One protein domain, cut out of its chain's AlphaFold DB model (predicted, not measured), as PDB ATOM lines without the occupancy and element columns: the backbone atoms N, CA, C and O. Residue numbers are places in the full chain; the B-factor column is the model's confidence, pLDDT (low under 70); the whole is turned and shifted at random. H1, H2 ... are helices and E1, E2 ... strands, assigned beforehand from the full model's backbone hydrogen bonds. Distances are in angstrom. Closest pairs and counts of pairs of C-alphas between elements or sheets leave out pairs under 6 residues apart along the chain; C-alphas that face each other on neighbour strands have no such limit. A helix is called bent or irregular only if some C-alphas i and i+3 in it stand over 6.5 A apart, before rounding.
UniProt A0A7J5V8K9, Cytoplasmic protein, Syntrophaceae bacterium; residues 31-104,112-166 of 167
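This is residues 31 to 104 and 112 to 166 of the 167 residues of the protein "Cytoplasmic protein" of Syntrophaceae bacterium (UniProt A0A7J5V8K9). What shape do these atoms make? Helix H1 forms the core, with the four-stranded sheet E3 E2 E1 E6 on one side of it, the small strand hairpin E4 and E5 on another, and helices H3 and H4 crossing it. What are the parts? The 129 printed residues include five named helices and six named strands, in the order E1 E2 E3 H1 H2 H3 H4 H5 E4 E5 E6; the class is mixed, helices and strands. The larger sheet is mixed and E4 and E5 are antiparallel; the whole is compact, with a radius of gyration of the C-alphas of 13.6 A and spans of 34 by 31 by 26 A.

How does the larger sheet form? E1, residues 31 to 34, E2, residues 39 to 42, and E3, residues 45 to 48, make a meander, each strand the antiparallel neighbour of the one before, with N 32 and O 41 2.9 A apart and N 40 and O 47 2.8 A apart. E6, residues 163 to 166, is parallel to E1, with N 164 and O 31 2.8 A apart. What is on it? H1, residues 51 to 66, and H4, residues 115 to 133, are on the same face, making two layers, helices on one face of a sheet. H1 runs slantwise to the strands, at 51 degrees to E1 on the local plane, at a height over the sheet of 9.4 A; H4 is over E3 at 12.4 A, the closest C-alphas being those of Leu 47 and Ala 132, 5.9 A. How do the helices meet? H1 touches H3, residues 91 to 102, at a steep tilt of 54 degrees, closest at the C-alphas of Ala 55 and Tyr 98, 4.9 A. With residues 53 to 57 alone H1 touches H4, about perpendicular at 88 degrees, closest at the C-alphas of Arg 53 and Ile 125, 6.3 A. H4 touches irregular H5, residues 135 to 141, where C-alphas 136 and 139 are 7.1 A apart; the helix packing is mostly crossed. What of the rest? E4, residues 143 to 146, and E5, residues 153 to 156, form a hairpin, with N 144 and O 155 2.8 A apart, and the C-alphas of Phe 60 in H1 and Gly 155 are 5.7 A apart. H2, residues 84 to 89, is close to but not clearly touching H4, the closest C-alphas being those of Tyr 84 and Lys 115, 6.8 A. Every O i to N i+4 pair is within hydrogen-bond range in H1, H2 and H3, against 14 of 15 in H4 and 1 of 3 in H5, which has 3 of 4 O i to N i+3 pairs within range.

Where does the printed part begin and end? C-alpha 31, in E1, is at (32.898, -9.491, -3.920), and C-alpha 166, in E6, is at (25.022, -4.899, 1.598). How long are the helices? From first to last C-alpha H1 measures 21.9 A, H3 16.2 A and H4 27.0 A.

How large is it? The two C-alphas farthest apart are those of His 104 and Lys 148, 38.8 A. Is the chain whole, and which link is long? Residues 105 to 111 are not printed, leaving 17.8 A between C-alphas 104 and 112, and the link from H1 to H2 is long, 17 residues. Where is confidence low? The mean pLDDT of the printed part is 87.3, with values under 70 at residues 69 to 73, 103 to 104, 112 to 116 and 149.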
ATOM      1  N   LEU A  31      34.112  -9.567  -3.123       94.06
ATOM      2  CA  LEU A  31      32.898  -9.491  -3.920       94.06
ATOM      3  C   LEU A  31      31.826  -8.825  -3.065       94.06
ATOM      4  O   LEU A  31      31.435  -9.372  -2.032       94.06
ATOM      5  N   ILE A  32      31.367  -7.656  -3.492       95.38
ATOM      6  CA  ILE A  32      30.315  -6.907  -2.819       95.38
ATOM      7  C   ILE A  32      29.062  -6.991  -3.679       95.38
ATOM      8  O   ILE A  32      29.060  -6.566  -4.829       95.38
ATOM      9  N   VAL A  33      27.986  -7.527  -3.120       95.81
ATOM     10  CA  VAL A  33      26.650  -7.432  -3.710       95.81
ATOM     11  C   VAL A  33      25.915  -6.335  -2.958       95.81
ATOM     12  O   VAL A  33      25.584  -6.516  -1.786       95.81
ATOM     13  N   ASN A  34      25.730  -5.180  -3.598       94.12
ATOM     14  CA  ASN A  34      24.994  -4.057  -3.033       94.12
ATOM     15  C   ASN A  34      23.547  -4.095  -3.530       94.12
ATOM     16  O   ASN A  34      23.262  -3.752  -4.677       94.12
ATOM     17  N   MET A  35      22.651  -4.523  -2.647       90.62
ATOM     18  CA  MET A  35      21.222  -4.633  -2.916       90.62
ATOM     19  C   MET A  35      20.527  -3.268  -2.897       90.62
ATOM     20  O   MET A  35      19.551  -3.095  -3.609       90.62
ATOM     21  N   LYS A  36      21.052  -2.273  -2.168       89.31
ATOM     22  CA  LYS A  36      20.492  -0.907  -2.166       89.31
ATOM     23  C   LYS A  36      20.707  -0.194  -3.493       89.31
ATOM     24  O   LYS A  36      19.827   0.489  -3.992       89.31
ATOM     25  N   GLU A  37      21.896  -0.361  -4.061       89.81
ATOM     26  CA  GLU A  37      22.275   0.282  -5.325       89.81
ATOM     27  C   GLU A  37      22.039  -0.617  -6.549       89.81
ATOM     28  O   GLU A  37      22.270  -0.199  -7.685       89.81
ATOM     29  N   GLY A  38      21.603  -1.862  -6.339       91.06
ATOM     30  CA  GLY A  38      21.335  -2.817  -7.412       91.06
ATOM     31  C   GLY A  38      22.573  -3.175  -8.242       91.06
ATOM     32  O   GLY A  38      22.484  -3.299  -9.468       91.06
ATOM     33  N   LYS A  39      23.738  -3.329  -7.596       94.31
ATOM     34  CA  LYS A  39      25.012  -3.566  -8.293       94.31
ATOM     35  C   LYS A  39      25.919  -4.589  -7.614       94.31
ATOM     36  O   LYS A  39      25.903  -4.779  -6.400       94.31
ATOM     37  N   VAL A  40      26.753  -5.231  -8.424       96.19
ATOM     38  CA  VAL A  40      27.834  -6.120  -7.992       96.19
ATOM     39  C   VAL A  40      29.157  -5.389  -8.181       96.19
ATOM     40  O   VAL A  40      29.444  -4.911  -9.273       96.19
ATOM     41  N   ILE A  41      29.971  -5.311  -7.137       95.62
ATOM     42  CA  ILE A  41      31.274  -4.643  -7.151       95.62
ATOM     43  C   ILE A  41      32.347  -5.692  -6.892       95.62
ATOM     44  O   ILE A  41      32.264  -6.479  -5.943       95.62
ATOM     45  N   TYR A  42      33.377  -5.694  -7.728       94.31
ATOM     46  CA  TYR A  42      34.565  -6.504  -7.510       94.31
ATOM     47  C   TYR A  42      35.798  -5.744  -7.983       94.31
ATOM     48  O   TYR A  42      35.875  -5.284  -9.123       94.31
ATOM     49  N   LYS A  43      36.792  -5.631  -7.099       89.12
ATOM     50  CA  LYS A  43      37.973  -4.781  -7.313       89.12
ATOM     51  C   LYS A  43      37.561  -3.326  -7.577       89.12
ATOM     52  O   LYS A  43      36.961  -2.716  -6.704       89.12
ATOM     53  N   LYS A  44      37.908  -2.778  -8.744       87.38
ATOM     54  CA  LYS A  44      37.597  -1.403  -9.172       87.38
ATOM     55  C   LYS A  44      36.439  -1.341 -10.180       87.38
ATOM     56  O   LYS A  44      36.201  -0.287 -10.751       87.38
ATOM     57  N   ALA A  45      35.781  -2.470 -10.445       92.50
ATOM     58  CA  ALA A  45      34.723  -2.572 -11.440       92.50
ATOM     59  C   ALA A  45      33.358  -2.757 -10.770       92.50
ATOM     60  O   ALA A  45      33.239  -3.437  -9.744       92.50
ATOM     61  N   GLU A  46      32.337  -2.183 -11.395       95.31
ATOM     62  CA  GLU A  46      30.941  -2.282 -10.984       95.31
ATOM     63  C   GLU A  46      30.102  -2.882 -12.114       95.31
ATOM     64  O   GLU A  46      30.332  -2.625 -13.295       95.31
ATOM     65  N   LEU A  47      29.109  -3.681 -11.740       95.75
ATOM     66  CA  LEU A  47      28.186  -4.338 -12.649       95.75
ATOM     67  C   LEU A  47      26.753  -4.095 -12.186       95.75
ATOM     68  O   LEU A  47      26.332  -4.610 -11.151       95.75
ATOM     69  N   LYS A  48      25.987  -3.361 -12.994       93.44
ATOM     70  CA  LYS A  48      24.536  -3.227 -12.842       93.44
ATOM     71  C   LYS A  48      23.830  -4.291 -13.684       93.44
ATOM     72  O   LYS A  48      24.133  -4.459 -14.864       93.44
ATOM     73  N   MET A  49      22.888  -5.013 -13.088       88.38
ATOM     74  CA  MET A  49      22.105  -6.056 -13.763       88.38
ATOM     75  C   MET A  49      20.610  -5.749 -13.666       88.38
ATOM     76  O   MET A  49      20.187  -4.911 -12.877       88.38
ATOM     77  N   MET A  50      19.796  -6.470 -14.445       87.88
ATOM     78  CA  MET A  50      18.345  -6.454 -14.218       87.88
ATOM     79  C   MET A  50      18.022  -7.055 -12.839       87.88
ATOM     80  O   MET A  50      18.668  -8.049 -12.484       87.88
ATOM     81  N   PRO A  51      17.004  -6.548 -12.115       88.75
ATOM     82  CA  PRO A  51      16.663  -7.009 -10.767       88.75
ATOM     83  C   PRO A  51      16.517  -8.529 -10.645       88.75
ATOM     84  O   PRO A  51      17.091  -9.120  -9.740       88.75
ATOM     85  N   SER A  52      15.874  -9.204 -11.604       88.25
ATOM     86  CA  SER A  52      15.712 -10.671 -11.581       88.25
ATOM     87  C   SER A  52      17.052 -11.418 -11.643       88.25
ATOM     88  O   SER A  52      17.259 -12.411 -10.948       88.25
ATOM     89  N   ARG A  53      17.995 -10.928 -12.463       91.25
ATOM     90  CA  ARG A  53      19.340 -11.517 -12.583       91.25
ATOM     91  C   ARG A  53      20.150 -11.285 -11.316       91.25
ATOM     92  O   ARG A  53      20.830 -12.198 -10.855       91.25
ATOM     93  N   LEU A  54      20.057 -10.082 -10.753       92.62
ATOM     94  CA  LEU A  54      20.766  -9.739  -9.528       92.62
ATOM     95  C   LEU A  54      20.196 -10.471  -8.310       92.62
ATOM     96  O   LEU A  54      20.979 -10.941  -7.500       92.62
ATOM     97  N   ALA A  55      18.878 -10.647  -8.214       92.31
ATOM     98  CA  ALA A  55      18.238 -11.413  -7.146       92.31
ATOM     99  C   ALA A  55      18.705 -12.873  -7.144       92.31
ATOM    100  O   ALA A  55      19.148 -13.390  -6.119       92.31
ATOM    101  N   LEU A  56      18.695 -13.522  -8.315       93.12
ATOM    102  CA  LEU A  56      19.199 -14.887  -8.454       93.12
ATOM    103  C   LEU A  56      20.701 -14.974  -8.142       93.12
ATOM    104  O   LEU A  56      21.156 -15.911  -7.486       93.12
ATOM    105  N   TYR A  57      21.488 -13.998  -8.593       95.12
ATOM    106  CA  TYR A  57      22.909 -13.949  -8.269       95.12
ATOM    107  C   TYR A  57      23.147 -13.776  -6.761       95.12
ATOM    108  O   TYR A  57      23.909 -14.538  -6.163       95.12
ATOM    109  N   ALA A  58      22.451 -12.826  -6.134       95.06
ATOM    110  CA  ALA A  58      22.490 -12.559  -4.702       95.06
ATOM    111  C   ALA A  58      22.098 -13.797  -3.891       95.06
ATOM    112  O   ALA A  58      22.752 -14.095  -2.894       95.06
ATOM    113  N   PHE A  59      21.117 -14.571  -4.360       95.06
ATOM    114  CA  PHE A  59      20.741 -15.849  -3.770       95.06
ATOM    115  C   PHE A  59      21.905 -16.847  -3.730       95.06
ATOM    116  O   PHE A  59      22.231 -17.358  -2.659       95.06
ATOM    117  N   PHE A  60      22.599 -17.086  -4.847       95.12
ATOM    118  CA  PHE A  60      23.752 -17.996  -4.851       95.12
ATOM    119  C   PHE A  60      24.913 -17.483  -3.988       95.12
ATOM    120  O   PHE A  60      25.600 -18.268  -3.328       95.12
ATOM    121  N   VAL A  61      25.128 -16.164  -3.965       95.12
ATOM    122  CA  VAL A  61      26.132 -15.518  -3.108       95.12
ATOM    123  C   VAL A  61      25.777 -15.695  -1.626       95.12
ATOM    124  O   VAL A  61      26.640 -16.053  -0.820       95.12
ATOM    125  N   TRP A  62      24.508 -15.504  -1.267       95.00
ATOM    126  CA  TRP A  62      23.979 -15.731   0.074       95.00
ATOM    127  C   TRP A  62      24.108 -17.200   0.480       95.00
ATOM    128  O   TRP A  62      24.692 -17.483   1.524       95.00
ATOM    129  N   GLN A  63      23.696 -18.136  -0.376       93.81
ATOM    130  CA  GLN A  63      23.814 -19.576  -0.138       93.81
ATOM    131  C   GLN A  63      25.269 -19.986   0.129       93.81
ATOM    132  O   GLN A  63      25.570 -20.716   1.077       93.81
ATOM    133  N   LYS A  64      26.217 -19.453  -0.654       92.12
ATOM    134  CA  LYS A  64      27.652 -19.677  -0.429       92.12
ATOM    135  C   LYS A  64      28.117 -19.127   0.922       92.12
ATOM    136  O   LYS A  64      28.917 -19.773   1.603       92.12
ATOM    137  N   LYS A  65      27.612 -17.955   1.317       90.44
ATOM    138  CA  LYS A  65      27.910 -17.316   2.607       90.44
ATOM    139  C   LYS A  65      27.375 -18.129   3.792       90.44
ATOM    140  O   LYS A  65      28.059 -18.200   4.811       90.44
ATOM    141  N   GLN A  66      26.226 -18.791   3.636       89.38
ATOM    142  CA  GLN A  66      25.631 -19.662   4.659       89.38
ATOM    143  C   GLN A  66      26.329 -21.021   4.812       89.38
ATOM    144  O   GLN A  66      26.087 -21.727   5.786       89.38
ATOM    145  N   CYS A  67      27.224 -21.409   3.896       87.06
ATOM    146  CA  CYS A  67      27.884 -22.710   3.962       87.06
ATOM    147  C   CYS A  67      28.746 -22.878   5.232       87.06
ATOM    148  O   CYS A  67      29.728 -22.151   5.443       87.06
ATOM    149  N   ARG A  68      28.434 -23.915   6.025       80.31
ATOM    150  CA  ARG A  68      29.143 -24.285   7.269       80.31
ATOM    151  C   ARG A  68      30.006 -25.554   7.169       80.31
ATOM    152  O   ARG A  68      30.756 -25.831   8.091       80.31
ATOM    153  N   MET A  69      29.932 -26.294   6.061       65.25
ATOM    154  CA  MET A  69      30.158 -27.749   6.081       65.25
ATOM    155  C   MET A  69      31.605 -28.265   5.996       65.25
ATOM    156  O   MET A  69      31.804 -29.422   6.328       65.25
ATOM    157  N   ILE A  70      32.608 -27.512   5.515       58.84
ATOM    158  CA  ILE A  70      33.893 -28.162   5.137       58.84
ATOM    159  C   ILE A  70      35.152 -27.407   5.575       58.84
ATOM    160  O   ILE A  70      36.135 -28.036   5.931       58.84
ATOM    161  N   ASN A  71      35.160 -26.071   5.567       61.59
ATOM    162  CA  ASN A  71      36.330 -25.270   5.946       61.59
ATOM    163  C   ASN A  71      35.895 -23.858   6.345       61.59
ATOM    164  O   ASN A  71      34.936 -23.323   5.779       61.59
ATOM    165  N   ALA A  72      36.647 -23.195   7.232       62.81
ATOM    166  CA  ALA A  72      36.336 -21.842   7.708       62.81
ATOM    167  C   ALA A  72      36.206 -20.775   6.590       62.81
ATOM    168  O   ALA A  72      35.718 -19.671   6.848       62.81
ATOM    169  N   SER A  73      36.637 -21.064   5.357       65.25
ATOM    170  CA  SER A  73      36.559 -20.172   4.189       65.25
ATOM    171  C   SER A  73      35.689 -20.677   3.029       65.25
ATOM    172  O   SER A  73      35.425 -19.896   2.114       65.25
ATOM    173  N   CYS A  74      35.207 -21.929   3.044       78.12
ATOM    174  CA  CYS A  74      34.440 -22.521   1.931       78.12
ATOM    175  C   CYS A  74      35.161 -22.432   0.553       78.12
ATOM    176  O   CYS A  74      34.524 -22.340  -0.501       78.12
ATOM    177  N   ARG A  75      36.503 -22.438   0.543       76.56
ATOM    178  CA  ARG A  75      37.317 -22.425  -0.685       76.56
ATOM    179  C   ARG A  75      37.145 -23.751  -1.440       76.56
ATOM    180  O   ARG A  75      37.236 -24.803  -0.819       76.56
ATOM    181  N   ASN A  76      36.891 -23.695  -2.752       76.06
ATOM    182  CA  ASN A  76      36.679 -24.866  -3.629       76.06
ATOM    183  C   ASN A  76      35.590 -25.853  -3.157       76.06
ATOM    184  O   ASN A  76      35.608 -27.027  -3.506       76.06
ATOM    185  N   CYS A  77      34.627 -25.379  -2.368       82.44
ATOM    186  CA  CYS A  77      33.531 -26.200  -1.867       82.44
ATOM    187  C   CYS A  77      32.337 -26.184  -2.831       82.44
ATOM    188  O   CYS A  77      31.774 -25.116  -3.089       82.44
ATOM    189  N   SER A  78      31.927 -27.362  -3.295       85.38
ATOM    190  CA  SER A  78      30.689 -27.591  -4.051       85.38
ATOM    191  C   SER A  78      29.565 -28.193  -3.199       85.38
ATOM    192  O   SER A  78      28.448 -28.338  -3.678       85.38
ATOM    193  N   ALA A  79      29.815 -28.516  -1.923       85.81
ATOM    194  CA  ALA A  79      28.813 -29.130  -1.045       85.81
ATOM    195  C   ALA A  79      27.624 -28.209  -0.727       85.81
ATOM    196  O   ALA A  79      26.548 -28.693  -0.407       85.81
ATOM    197  N   CYS A  80      27.801 -26.888  -0.831       87.81
ATOM    198  CA  CYS A  80      26.710 -25.919  -0.696       87.81
ATOM    199  C   CYS A  80      25.990 -25.612  -2.014       87.81
ATOM    200  O   CYS A  80      25.151 -24.711  -2.037       87.81
ATOM    201  N   TYR A  81      26.371 -26.270  -3.113       92.38
ATOM    202  CA  TYR A  81      25.709 -26.073  -4.397       92.38
ATOM    203  C   TYR A  81      24.368 -26.784  -4.371       92.38
ATOM    204  O   TYR A  81      24.264 -27.902  -3.870       92.38
ATOM    205  N   LEU A  82      23.368 -26.123  -4.933       91.50
ATOM    206  CA  LEU A  82      21.987 -26.575  -4.902       91.50
ATOM    207  C   LEU A  82      21.600 -27.135  -6.263       91.50
ATOM    208  O   LEU A  82      21.995 -26.588  -7.297       91.50
ATOM    209  N   ASP A  83      20.842 -28.224  -6.275       91.31
ATOM    210  CA  ASP A  83      20.190 -28.665  -7.502       91.31
ATOM    211  C   ASP A  83      18.946 -27.814  -7.806       91.31
ATOM    212  O   ASP A  83      18.612 -26.862  -7.100       91.31
ATOM    213  N   TYR A  84      18.269 -28.129  -8.910       87.31
ATOM    214  CA  TYR A  84      17.069 -27.397  -9.307       87.31
ATOM    215  C   TYR A  84      15.948 -27.471  -8.259       87.31
ATOM    216  O   TYR A  84      15.314 -26.454  -7.994       87.31
ATOM    217  N   GLN A  85      15.712 -28.642  -7.662       87.94
ATOM    218  CA  GLN A  85      14.632 -28.819  -6.693       87.94
ATOM    219  C   GLN A  85      14.901 -27.992  -5.437       87.94
ATOM    220  O   GLN A  85      13.997 -27.330  -4.932       87.94
ATOM    221  N   ASP A  86      16.146 -27.977  -4.967       91.06
ATOM    222  CA  ASP A  86      16.542 -27.181  -3.810       91.06
ATOM    223  C   ASP A  86      16.445 -25.672  -4.070       91.06
ATOM    224  O   ASP A  86      16.022 -24.921  -3.192       91.06
ATOM    225  N   ILE A  87      16.784 -25.217  -5.283       90.00
ATOM    226  CA  ILE A  87      16.619 -23.809  -5.681       90.00
ATOM    227  C   ILE A  87      15.134 -23.430  -5.683       90.00
ATOM    228  O   ILE A  87      14.767 -22.403  -5.118       90.00
ATOM    229  N   THR A  88      14.270 -24.268  -6.264       86.31
ATOM    230  CA  THR A  88      12.821 -24.019  -6.303       86.31
ATOM    231  C   THR A  88      12.194 -24.035  -4.907       86.31
ATOM    232  O   THR A  88      11.307 -23.231  -4.636       86.31
ATOM    233  N   LYS A  89      12.676 -24.871  -3.979       90.31
ATOM    234  CA  LYS A  89      12.233 -24.839  -2.571       90.31
ATOM    235  C   LYS A  89      12.582 -23.529  -1.861       90.31
ATOM    236  O   LYS A  89      11.926 -23.174  -0.893       90.31
ATOM    237  N   GLN A  90      13.608 -22.815  -2.324       90.25
ATOM    238  CA  GLN A  90      14.037 -21.530  -1.762       90.25
ATOM    239  C   GLN A  90      13.588 -20.331  -2.609       90.25
ATOM    240  O   GLN A  90      14.141 -19.235  -2.488       90.25
ATOM    241  N   GLN A  91      12.567 -20.521  -3.450       86.31
ATOM    242  CA  GLN A  91      12.003 -19.484  -4.310       86.31
ATOM    243  C   GLN A  91      11.601 -18.224  -3.529       86.31
ATOM    244  O   GLN A  91      11.835 -17.114  -4.007       86.31
ATOM    245  N   ASP A  92      11.083 -18.375  -2.310       88.19
ATOM    246  CA  ASP A  92      10.701 -17.249  -1.450       88.19
ATOM    247  C   ASP A  92      11.890 -16.344  -1.117       88.19
ATOM    248  O   ASP A  92      11.769 -15.121  -1.153       88.19
ATOM    249  N   LYS A  93      13.080 -16.921  -0.901       90.81
ATOM    250  CA  LYS A  93      14.303 -16.147  -0.647       90.81
ATOM    251  C   LYS A  93      14.748 -15.363  -1.883       90.81
ATOM    252  O   LYS A  93      15.237 -14.242  -1.772       90.81
ATOM    253  N   ILE A  94      14.580 -15.945  -3.070       90.25
ATOM    254  CA  ILE A  94      14.878 -15.273  -4.343       90.25
ATOM    255  C   ILE A  94      13.897 -14.118  -4.563       90.25
ATOM    256  O   ILE A  94      14.309 -13.031  -4.972       90.25
ATOM    257  N   ASN A  95      12.621 -14.332  -4.241       87.31
ATOM    258  CA  ASN A  95      11.587 -13.306  -4.315       87.31
ATOM    259  C   ASN A  95      11.855 -12.161  -3.330       87.31
ATOM    260  O   ASN A  95      11.731 -11.007  -3.719       87.31
ATOM    261  N   GLU A  96      12.291 -12.453  -2.102       89.31
ATOM    262  CA  GLU A  96      12.696 -11.438  -1.117       89.31
ATOM    263  C   GLU A  96      13.805 -10.529  -1.671       89.31
ATOM    264  O   GLU A  96      13.669  -9.305  -1.667       89.31
ATOM    265  N   PHE A  97      14.868 -11.115  -2.234       90.38
ATOM    266  CA  PHE A  97      15.937 -10.338  -2.866       90.38
ATOM    267  C   PHE A  97      15.449  -9.531  -4.069       90.38
ATOM    268  O   PHE A  97      15.914  -8.416  -4.287       90.38
ATOM    269  N   TYR A  98      14.524 -10.076  -4.858       88.81
ATOM    270  CA  TYR A  98      13.937  -9.363  -5.986       88.81
ATOM    271  C   TYR A  98      13.116  -8.152  -5.536       88.81
ATOM    272  O   TYR A  98      13.311  -7.066  -6.074       88.81
ATOM    273  N   GLN A  99      12.258  -8.315  -4.526       86.44
ATOM    274  CA  GLN A  99      11.439  -7.234  -3.969       86.44
ATOM    275  C   GLN A  99      12.305  -6.105  -3.403       86.44
ATOM    276  O   GLN A  99      12.050  -4.930  -3.662       86.44
ATOM    277  N   GLN A 100      13.395  -6.458  -2.718       87.69
ATOM    278  CA  GLN A 100      14.362  -5.480  -2.221       87.69
ATOM    279  C   GLN A 100      15.009  -4.655  -3.349       87.69
ATOM    280  O   GLN A 100      15.317  -3.483  -3.151       87.69
ATOM    281  N   LEU A 101      15.218  -5.253  -4.526       85.88
ATOM    282  CA  LEU A 101      15.854  -4.604  -5.678       85.88
ATOM    283  C   LEU A 101      14.889  -3.796  -6.547       85.88
ATOM    284  O   LEU A 101      15.288  -2.785  -7.119       85.88
ATOM    285  N   ALA A 102      13.660  -4.280  -6.720       79.88
ATOM    286  CA  ALA A 102      12.666  -3.649  -7.581       79.88
ATOM    287  C   ALA A 102      11.979  -2.450  -6.903       79.88
ATOM    288  O   ALA A 102      11.418  -1.600  -7.594       79.88
ATOM    289  N   GLY A 103      12.038  -2.366  -5.566       67.81
ATOM    290  CA  GLY A 103      11.137  -1.509  -4.800       67.81
ATOM    291  C   GLY A 103       9.703  -2.042  -4.884       67.81
ATOM    292  O   GLY A 103       9.368  -2.806  -5.781       67.81
ATOM    293  N   HIS A 104       8.835  -1.653  -3.952       51.88
ATOM    294  CA  HIS A 104       7.444  -2.131  -3.831       51.88
ATOM    295  C   HIS A 104       6.517  -1.852  -5.043       51.88
ATOM    296  O   HIS A 104       5.298  -1.945  -4.914       51.88
ATOM    297  N   ARG A 112       9.397 -16.874 -11.199       61.25
ATOM    298  CA  ARG A 112       9.069 -18.297 -11.113       61.25
ATOM    299  C   ARG A 112      10.116 -19.041 -11.928       61.25
ATOM    300  O   ARG A 112      10.094 -19.050 -13.159       61.25
ATOM    301  N   LEU A 113      11.107 -19.582 -11.230       65.38
ATOM    302  CA  LEU A 113      12.238 -20.252 -11.855       65.38
ATOM    303  C   LEU A 113      11.809 -21.642 -12.319       65.38
ATOM    304  O   LEU A 113      11.968 -22.644 -11.624       65.38
ATOM    305  N   GLU A 114      11.276 -21.712 -13.529       65.88
ATOM    306  CA  GLU A 114      11.238 -22.951 -14.297       65.88
ATOM    307  C   GLU A 114      12.662 -23.438 -14.628       65.88
ATOM    308  O   GLU A 114      13.634 -22.679 -14.677       65.88
ATOM    309  N   LYS A 115      12.821 -24.743 -14.852       62.22
ATOM    310  CA  LYS A 115      14.142 -25.368 -15.045       62.22
ATOM    311  C   LYS A 115      14.899 -24.815 -16.251       62.22
ATOM    312  O   LYS A 115      16.125 -24.663 -16.192       62.22
ATOM    313  N   ASP A 116      14.181 -24.519 -17.327       63.19
ATOM    314  CA  ASP A 116      14.769 -23.958 -18.541       63.19
ATOM    315  C   ASP A 116      15.018 -22.454 -18.406       63.19
ATOM    316  O   ASP A 116      16.060 -21.971 -18.862       63.19
ATOM    317  N   SER A 117      14.177 -21.730 -17.657       78.69
ATOM    318  CA  SER A 117      14.426 -20.318 -17.357       78.69
ATOM    319  C   SER A 117      15.673 -20.144 -16.478       78.69
ATOM    320  O   SER A 117      16.508 -19.290 -16.782       78.69
ATOM    321  N   LEU A 118      15.905 -21.016 -15.485       83.94
ATOM    322  CA  LEU A 118      17.098 -20.969 -14.627       83.94
ATOM    323  C   LEU A 118      18.403 -21.017 -15.437       83.94
ATOM    324  O   LEU A 118      19.318 -20.227 -15.197       83.94
ATOM    325  N   ARG A 119      18.505 -21.918 -16.423       86.69
ATOM    326  CA  ARG A 119      19.713 -22.018 -17.266       86.69
ATOM    327  C   ARG A 119      19.935 -20.760 -18.090       86.69
ATOM    328  O   ARG A 119      21.077 -20.313 -18.213       86.69
ATOM    329  N   VAL A 120      18.861 -20.190 -18.631       89.00
ATOM    330  CA  VAL A 120      18.916 -18.933 -19.383       89.00
ATOM    331  C   VAL A 120      19.393 -17.798 -18.478       89.00
ATOM    332  O   VAL A 120      20.303 -17.063 -18.865       89.00
ATOM    333  N   TYR A 121      18.863 -17.684 -17.257       89.56
ATOM    334  CA  TYR A 121      19.311 -16.678 -16.291       89.56
ATOM    335  C   TYR A 121      20.783 -16.857 -15.908       89.56
ATOM    336  O   TYR A 121      21.533 -15.885 -15.946       89.56
ATOM    337  N   ILE A 122      21.224 -18.082 -15.611       91.88
ATOM    338  CA  ILE A 122      22.627 -18.373 -15.276       91.88
ATOM    339  C   ILE A 122      23.557 -18.020 -16.440       91.88
ATOM    340  O   ILE A 122      24.601 -17.402 -16.226       91.88
ATOM    341  N   SER A 123      23.174 -18.360 -17.673       92.44
ATOM    342  CA  SER A 123      23.942 -18.006 -18.869       92.44
ATOM    343  C   SER A 123      24.060 -16.487 -19.033       92.44
ATOM    344  O   SER A 123      25.163 -15.966 -19.201       92.44
ATOM    345  N   LYS A 124      22.949 -15.752 -18.879       93.38
ATOM    346  CA  LYS A 124      22.937 -14.280 -18.934       93.38
ATOM    347  C   LYS A 124      23.800 -13.658 -17.830       93.38
ATOM    348  O   LYS A 124      24.617 -12.793 -18.124       93.38
ATOM    349  N   ILE A 125      23.690 -14.146 -16.589       93.94
ATOM    350  CA  ILE A 125      24.526 -13.715 -15.455       93.94
ATOM    351  C   ILE A 125      26.009 -13.923 -15.769       93.94
ATOM    352  O   ILE A 125      26.824 -13.026 -15.563       93.94
ATOM    353  N   ARG A 126      26.370 -15.091 -16.310       95.12
ATOM    354  CA  ARG A 126      27.747 -15.393 -16.710       95.12
ATOM    355  C   ARG A 126      28.244 -14.417 -17.778       95.12
ATOM    356  O   ARG A 126      29.352 -13.907 -17.648       95.12
ATOM    357  N   GLN A 127      27.435 -14.125 -18.795       95.06
ATOM    358  CA  GLN A 127      27.784 -13.162 -19.846       95.06
ATOM    359  C   GLN A 127      27.952 -11.736 -19.311       95.06
ATOM    360  O   GLN A 127      28.827 -11.010 -19.774       95.06
ATOM    361  N   ASP A 128      27.116 -11.312 -18.366       94.56
ATOM    362  CA  ASP A 128      27.228  -9.994 -17.736       94.56
ATOM    363  C   ASP A 128      28.510  -9.886 -16.896       94.56
ATOM    364  O   ASP A 128      29.257  -8.920 -17.023       94.56
ATOM    365  N   ILE A 129      28.813 -10.914 -16.094       95.12
ATOM    366  CA  ILE A 129      30.043 -10.993 -15.290       95.12
ATOM    367  C   ILE A 129      31.277 -10.999 -16.193       95.12
ATOM    368  O   ILE A 129      32.246 -10.297 -15.914       95.12
ATOM    369  N   GLN A 130      31.242 -11.757 -17.291       94.88
ATOM    370  CA  GLN A 130      32.331 -11.781 -18.263       94.88
ATOM    371  C   GLN A 130      32.557 -10.403 -18.890       94.88
ATOM    372  O   GLN A 130      33.704  -9.992 -19.025       94.88
ATOM    373  N   ARG A 131      31.486  -9.690 -19.254       94.50
ATOM    374  CA  ARG A 131      31.580  -8.349 -19.848       94.50
ATOM    375  C   ARG A 131      32.114  -7.310 -18.863       94.50
ATOM    376  O   ARG A 131      32.919  -6.479 -19.260       94.50
ATOM    377  N   ALA A 132      31.705  -7.370 -17.598       94.38
ATOM    378  CA  ALA A 132      32.083  -6.364 -16.605       94.38
ATOM    379  C   ALA A 132      33.455  -6.599 -15.964       94.38
ATOM    380  O   ALA A 132      34.183  -5.651 -15.686       94.38
ATOM    381  N   PHE A 133      33.811  -7.859 -15.709       93.44
ATOM    382  CA  PHE A 133      35.024  -8.210 -14.963       93.44
ATOM    383  C   PHE A 133      36.079  -8.905 -15.831       93.44
ATOM    384  O   PHE A 133      37.240  -8.992 -15.440       93.44
ATOM    385  N   GLY A 134      35.714  -9.388 -17.017       92.19
ATOM    386  CA  GLY A 134      36.610 -10.118 -17.907       92.19
ATOM    387  C   GLY A 134      36.694 -11.619 -17.612       92.19
ATOM    388  O   GLY A 134      36.274 -12.127 -16.568       92.19
ATOM    389  N   LEU A 135      37.282 -12.348 -18.564       90.94
ATOM    390  CA  LEU A 135      37.482 -13.799 -18.500       90.94
ATOM    391  C   LEU A 135      38.260 -14.292 -17.261       90.94
ATOM    392  O   LEU A 135      37.835 -15.301 -16.693       90.94
ATOM    393  N   PRO A 136      39.330 -13.618 -16.781       89.88
ATOM    394  CA  PRO A 136      40.133 -14.130 -15.666       89.88
ATOM    395  C   PRO A 136      39.351 -14.309 -14.360       89.88
ATOM    396  O   PRO A 136      39.659 -15.201 -13.572       89.88
ATOM    397  N   PHE A 137      38.325 -13.485 -14.118       89.44
ATOM    398  CA  PHE A 137      37.520 -13.552 -12.890       89.44
ATOM    399  C   PHE A 137      36.227 -14.351 -13.059       89.44
ATOM    400  O   PHE A 137      35.553 -14.645 -12.071       89.44
ATOM    401  N   LEU A 138      35.900 -14.767 -14.285       91.00
ATOM    402  CA  LEU A 138      34.654 -15.460 -14.590       91.00
ATOM    403  C   LEU A 138      34.505 -16.760 -13.795       91.00
ATOM    404  O   LEU A 138      33.452 -17.011 -13.216       91.00
ATOM    405  N   ALA A 139      35.571 -17.561 -13.717       88.94
ATOM    406  CA  ALA A 139      35.567 -18.830 -12.990       88.94
ATOM    407  C   ALA A 139      35.335 -18.665 -11.477       88.94
ATOM    408  O   ALA A 139      34.884 -19.597 -10.820       88.94
ATOM    409  N   GLN A 140      35.653 -17.492 -10.924       90.25
ATOM    410  CA  GLN A 140      35.527 -17.209  -9.497       90.25
ATOM    411  C   GLN A 140      34.183 -16.550  -9.153       90.25
ATOM    412  O   GLN A 140      33.625 -16.823  -8.089       90.25
ATOM    413  N   LEU A 141      33.695 -15.668 -10.032       92.62
ATOM    414  CA  LEU A 141      32.544 -14.798  -9.787       92.62
ATOM    415  C   LEU A 141      31.231 -15.335 -10.346       92.62
ATOM    416  O   LEU A 141      30.186 -15.057  -9.761       92.62
ATOM    417  N   ALA A 142      31.260 -16.052 -11.471       93.56
ATOM    418  CA  ALA A 142      30.040 -16.545 -12.091       93.56
ATOM    419  C   ALA A 142      29.456 -17.740 -11.348       93.56
ATOM    420  O   ALA A 142      30.160 -18.518 -10.702       93.56
ATOM    421  N   VAL A 143      28.145 -17.898 -11.514       92.88
ATOM    422  CA  VAL A 143      27.456 -19.133 -11.161       92.88
ATOM    423  C   VAL A 143      27.949 -20.223 -12.109       92.88
ATOM    424  O   VAL A 143      27.897 -20.080 -13.334       92.88
ATOM    425  N   GLU A 144      28.450 -21.307 -11.541       91.75
ATOM    426  CA  GLU A 144      28.851 -22.495 -12.274       91.75
ATOM    427  C   GLU A 144      27.876 -23.642 -12.037       91.75
ATOM    428  O   GLU A 144      27.147 -23.671 -11.047       91.75
ATOM    429  N   ALA A 145      27.887 -24.593 -12.967       90.81
ATOM    430  CA  ALA A 145      27.166 -25.843 -12.848       90.81
ATOM    431  C   ALA A 145      28.172 -26.986 -12.673       90.81
ATOM    432  O   ALA A 145      29.103 -27.107 -13.470       90.81
ATOM    433  N   VAL A 146      27.965 -27.831 -11.669       89.25
ATOM    434  CA  VAL A 146      28.772 -29.026 -11.393       89.25
ATOM    435  C   VAL A 146      27.877 -30.260 -11.498       89.25
ATOM    436  O   VAL A 146      26.718 -30.223 -11.093       89.25
ATOM    437  N   GLY A 147      28.416 -31.348 -12.051       85.69
ATOM    438  CA  GLY A 147      27.696 -32.611 -12.237       85.69
ATOM    439  C   GLY A 147      27.053 -32.778 -13.620       85.69
ATOM    440  O   GLY A 147      27.019 -31.861 -14.449       85.69
ATOM    441  N   LYS A 148      26.556 -33.993 -13.878       79.12
ATOM    442  CA  LYS A 148      25.809 -34.368 -15.090       79.12
ATOM    443  C   LYS A 148      24.304 -34.358 -14.790       79.12
ATOM    444  O   LYS A 148      23.907 -34.293 -13.638       79.12
ATOM    445  N   LYS A 149      23.450 -34.370 -15.821       69.62
ATOM    446  CA  LYS A 149      22.003 -34.579 -15.607       69.62
ATOM    447  C   LYS A 149      21.792 -35.992 -15.019       69.62
ATOM    448  O   LYS A 149      22.470 -36.892 -15.509       69.62
ATOM    449  N   PRO A 150      20.860 -36.201 -14.069       71.94
ATOM    450  CA  PRO A 150      19.949 -35.229 -13.448       71.94
ATOM    451  C   PRO A 150      20.569 -34.413 -12.296       71.94
ATOM    452  O   PRO A 150      20.055 -33.335 -12.002       71.94
ATOM    453  N   ASP A 151      21.701 -34.846 -11.744       81.38
ATOM    454  CA  ASP A 151      22.363 -34.313 -10.538       81.38
ATOM    455  C   ASP A 151      23.146 -33.003 -10.749       81.38
ATOM    456  O   ASP A 151      24.189 -32.757 -10.137       81.38
ATOM    457  N   LYS A 152      22.676 -32.140 -11.655       88.56
ATOM    458  CA  LYS A 152      23.337 -30.864 -11.934       88.56
ATOM    459  C   LYS A 152      23.066 -29.885 -10.791       88.56
ATOM    460  O   LYS A 152      21.922 -29.481 -10.585       88.56
ATOM    461  N   ARG A 153      24.134 -29.444 -10.126       92.06
ATOM    462  CA  ARG A 153      24.102 -28.476  -9.023       92.06
ATOM    463  C   ARG A 153      24.716 -27.148  -9.432       92.06
ATOM    464  O   ARG A 153      25.625 -27.118 -10.259       92.06
ATOM    465  N   TYR A 154      24.250 -26.063  -8.828       92.81
ATOM    466  CA  TYR A 154      24.657 -24.700  -9.145       92.81
ATOM    467  C   TYR A 154      25.180 -23.963  -7.916       92.81
ATOM    468  O   TYR A 154      24.663 -24.114  -6.807       92.81
ATOM    469  N   GLY A 155      26.195 -23.129  -8.123       93.12
ATOM    470  CA  GLY A 155      26.731 -22.271  -7.074       93.12
ATOM    471  C   GLY A 155      27.915 -21.435  -7.537       93.12
ATOM    472  O   GLY A 155      28.195 -21.345  -8.729       93.12
ATOM    473  N   ILE A 156      28.591 -20.787  -6.589       92.75
ATOM    474  CA  ILE A 156      29.702 -19.863  -6.854       92.75
ATOM    475  C   ILE A 156      30.978 -20.368  -6.164       92.75
ATOM    476  O   ILE A 156      30.954 -20.800  -5.004       92.75
ATOM    477  N   LYS A 157      32.117 -20.279  -6.866       90.88
ATOM    478  CA  LYS A 157      33.438 -20.715  -6.368       90.88
ATOM    479  C   LYS A 157      34.074 -19.774  -5.347       90.88
ATOM    480  O   LYS A 157      34.947 -20.206  -4.594       90.88
ATOM    481  N   MET A 158      33.651 -18.510  -5.312       89.56
ATOM    482  CA  MET A 158      34.148 -17.481  -4.398       89.56
ATOM    483  C   MET A 158      34.173 -17.942  -2.932       89.56
ATOM    484  O   MET A 158      33.233 -18.548  -2.424       89.56
ATOM    485  N   GLU A 159      35.252 -17.611  -2.224       88.62
ATOM    486  CA  GLU A 159      35.394 -17.907  -0.797       88.62
ATOM    487  C   GLU A 159      34.416 -17.080   0.038       88.62
ATOM    488  O   GLU A 159      34.317 -15.867  -0.147       88.62
ATOM    489  N   ARG A 160      33.775 -17.691   1.042       87.56
ATOM    490  CA  ARG A 160      32.765 -16.997   1.863       87.56
ATOM    491  C   ARG A 160      33.317 -15.761   2.577       87.56
ATOM    492  O   ARG A 160      32.610 -14.776   2.732       87.56
ATOM    493  N   LYS A 161      34.596 -15.801   2.986       86.94
ATOM    494  CA  LYS A 161      35.277 -14.687   3.674       86.94
ATOM    495  C   LYS A 161      35.443 -13.455   2.778       86.94
ATOM    496  O   LYS A 161      35.561 -12.348   3.287       86.94
ATOM    497  N   LYS A 162      35.434 -13.649   1.456       89.88
ATOM    498  CA  LYS A 162      35.561 -12.586   0.452       89.88
ATOM    499  C   LYS A 162      34.203 -12.071  -0.024       89.88
ATOM    500  O   LYS A 162      34.170 -11.230  -0.908       89.88
ATOM    501  N   ILE A 163      33.094 -12.563   0.527       91.94
ATOM    502  CA  ILE A 163      31.743 -12.155   0.136       91.94
ATOM    503  C   ILE A 163      31.197 -11.141   1.142       91.94
ATOM    504  O   ILE A 163      31.088 -11.419   2.338       91.94
ATOM    505  N   LYS A 164      30.765  -9.988   0.637       93.06
ATOM    506  CA  LYS A 164      29.999  -8.984   1.374       93.06
ATOM    507  C   LYS A 164      28.662  -8.776   0.668       93.06
ATOM    508  O   LYS A 164      28.612  -8.648  -0.548       93.06
ATOM    509  N   ILE A 165      27.582  -8.771   1.439       93.44
ATOM    510  CA  ILE A 165      26.239  -8.458   0.946       93.44
ATOM    511  C   ILE A 165      25.815  -7.230   1.737       93.44
ATOM    512  O   ILE A 165      25.841  -7.281   2.967       93.44
ATOM    513  N   ILE A 166      25.531  -6.144   1.033       92.62
ATOM    514  CA  ILE A 166      25.022  -4.899   1.598       92.62
ATOM    515  C   ILE A 166      23.538  -4.881   1.264       92.62
ATOM    516  O   ILE A 166      23.176  -4.816   0.091       92.62
TER     517      ILE A 166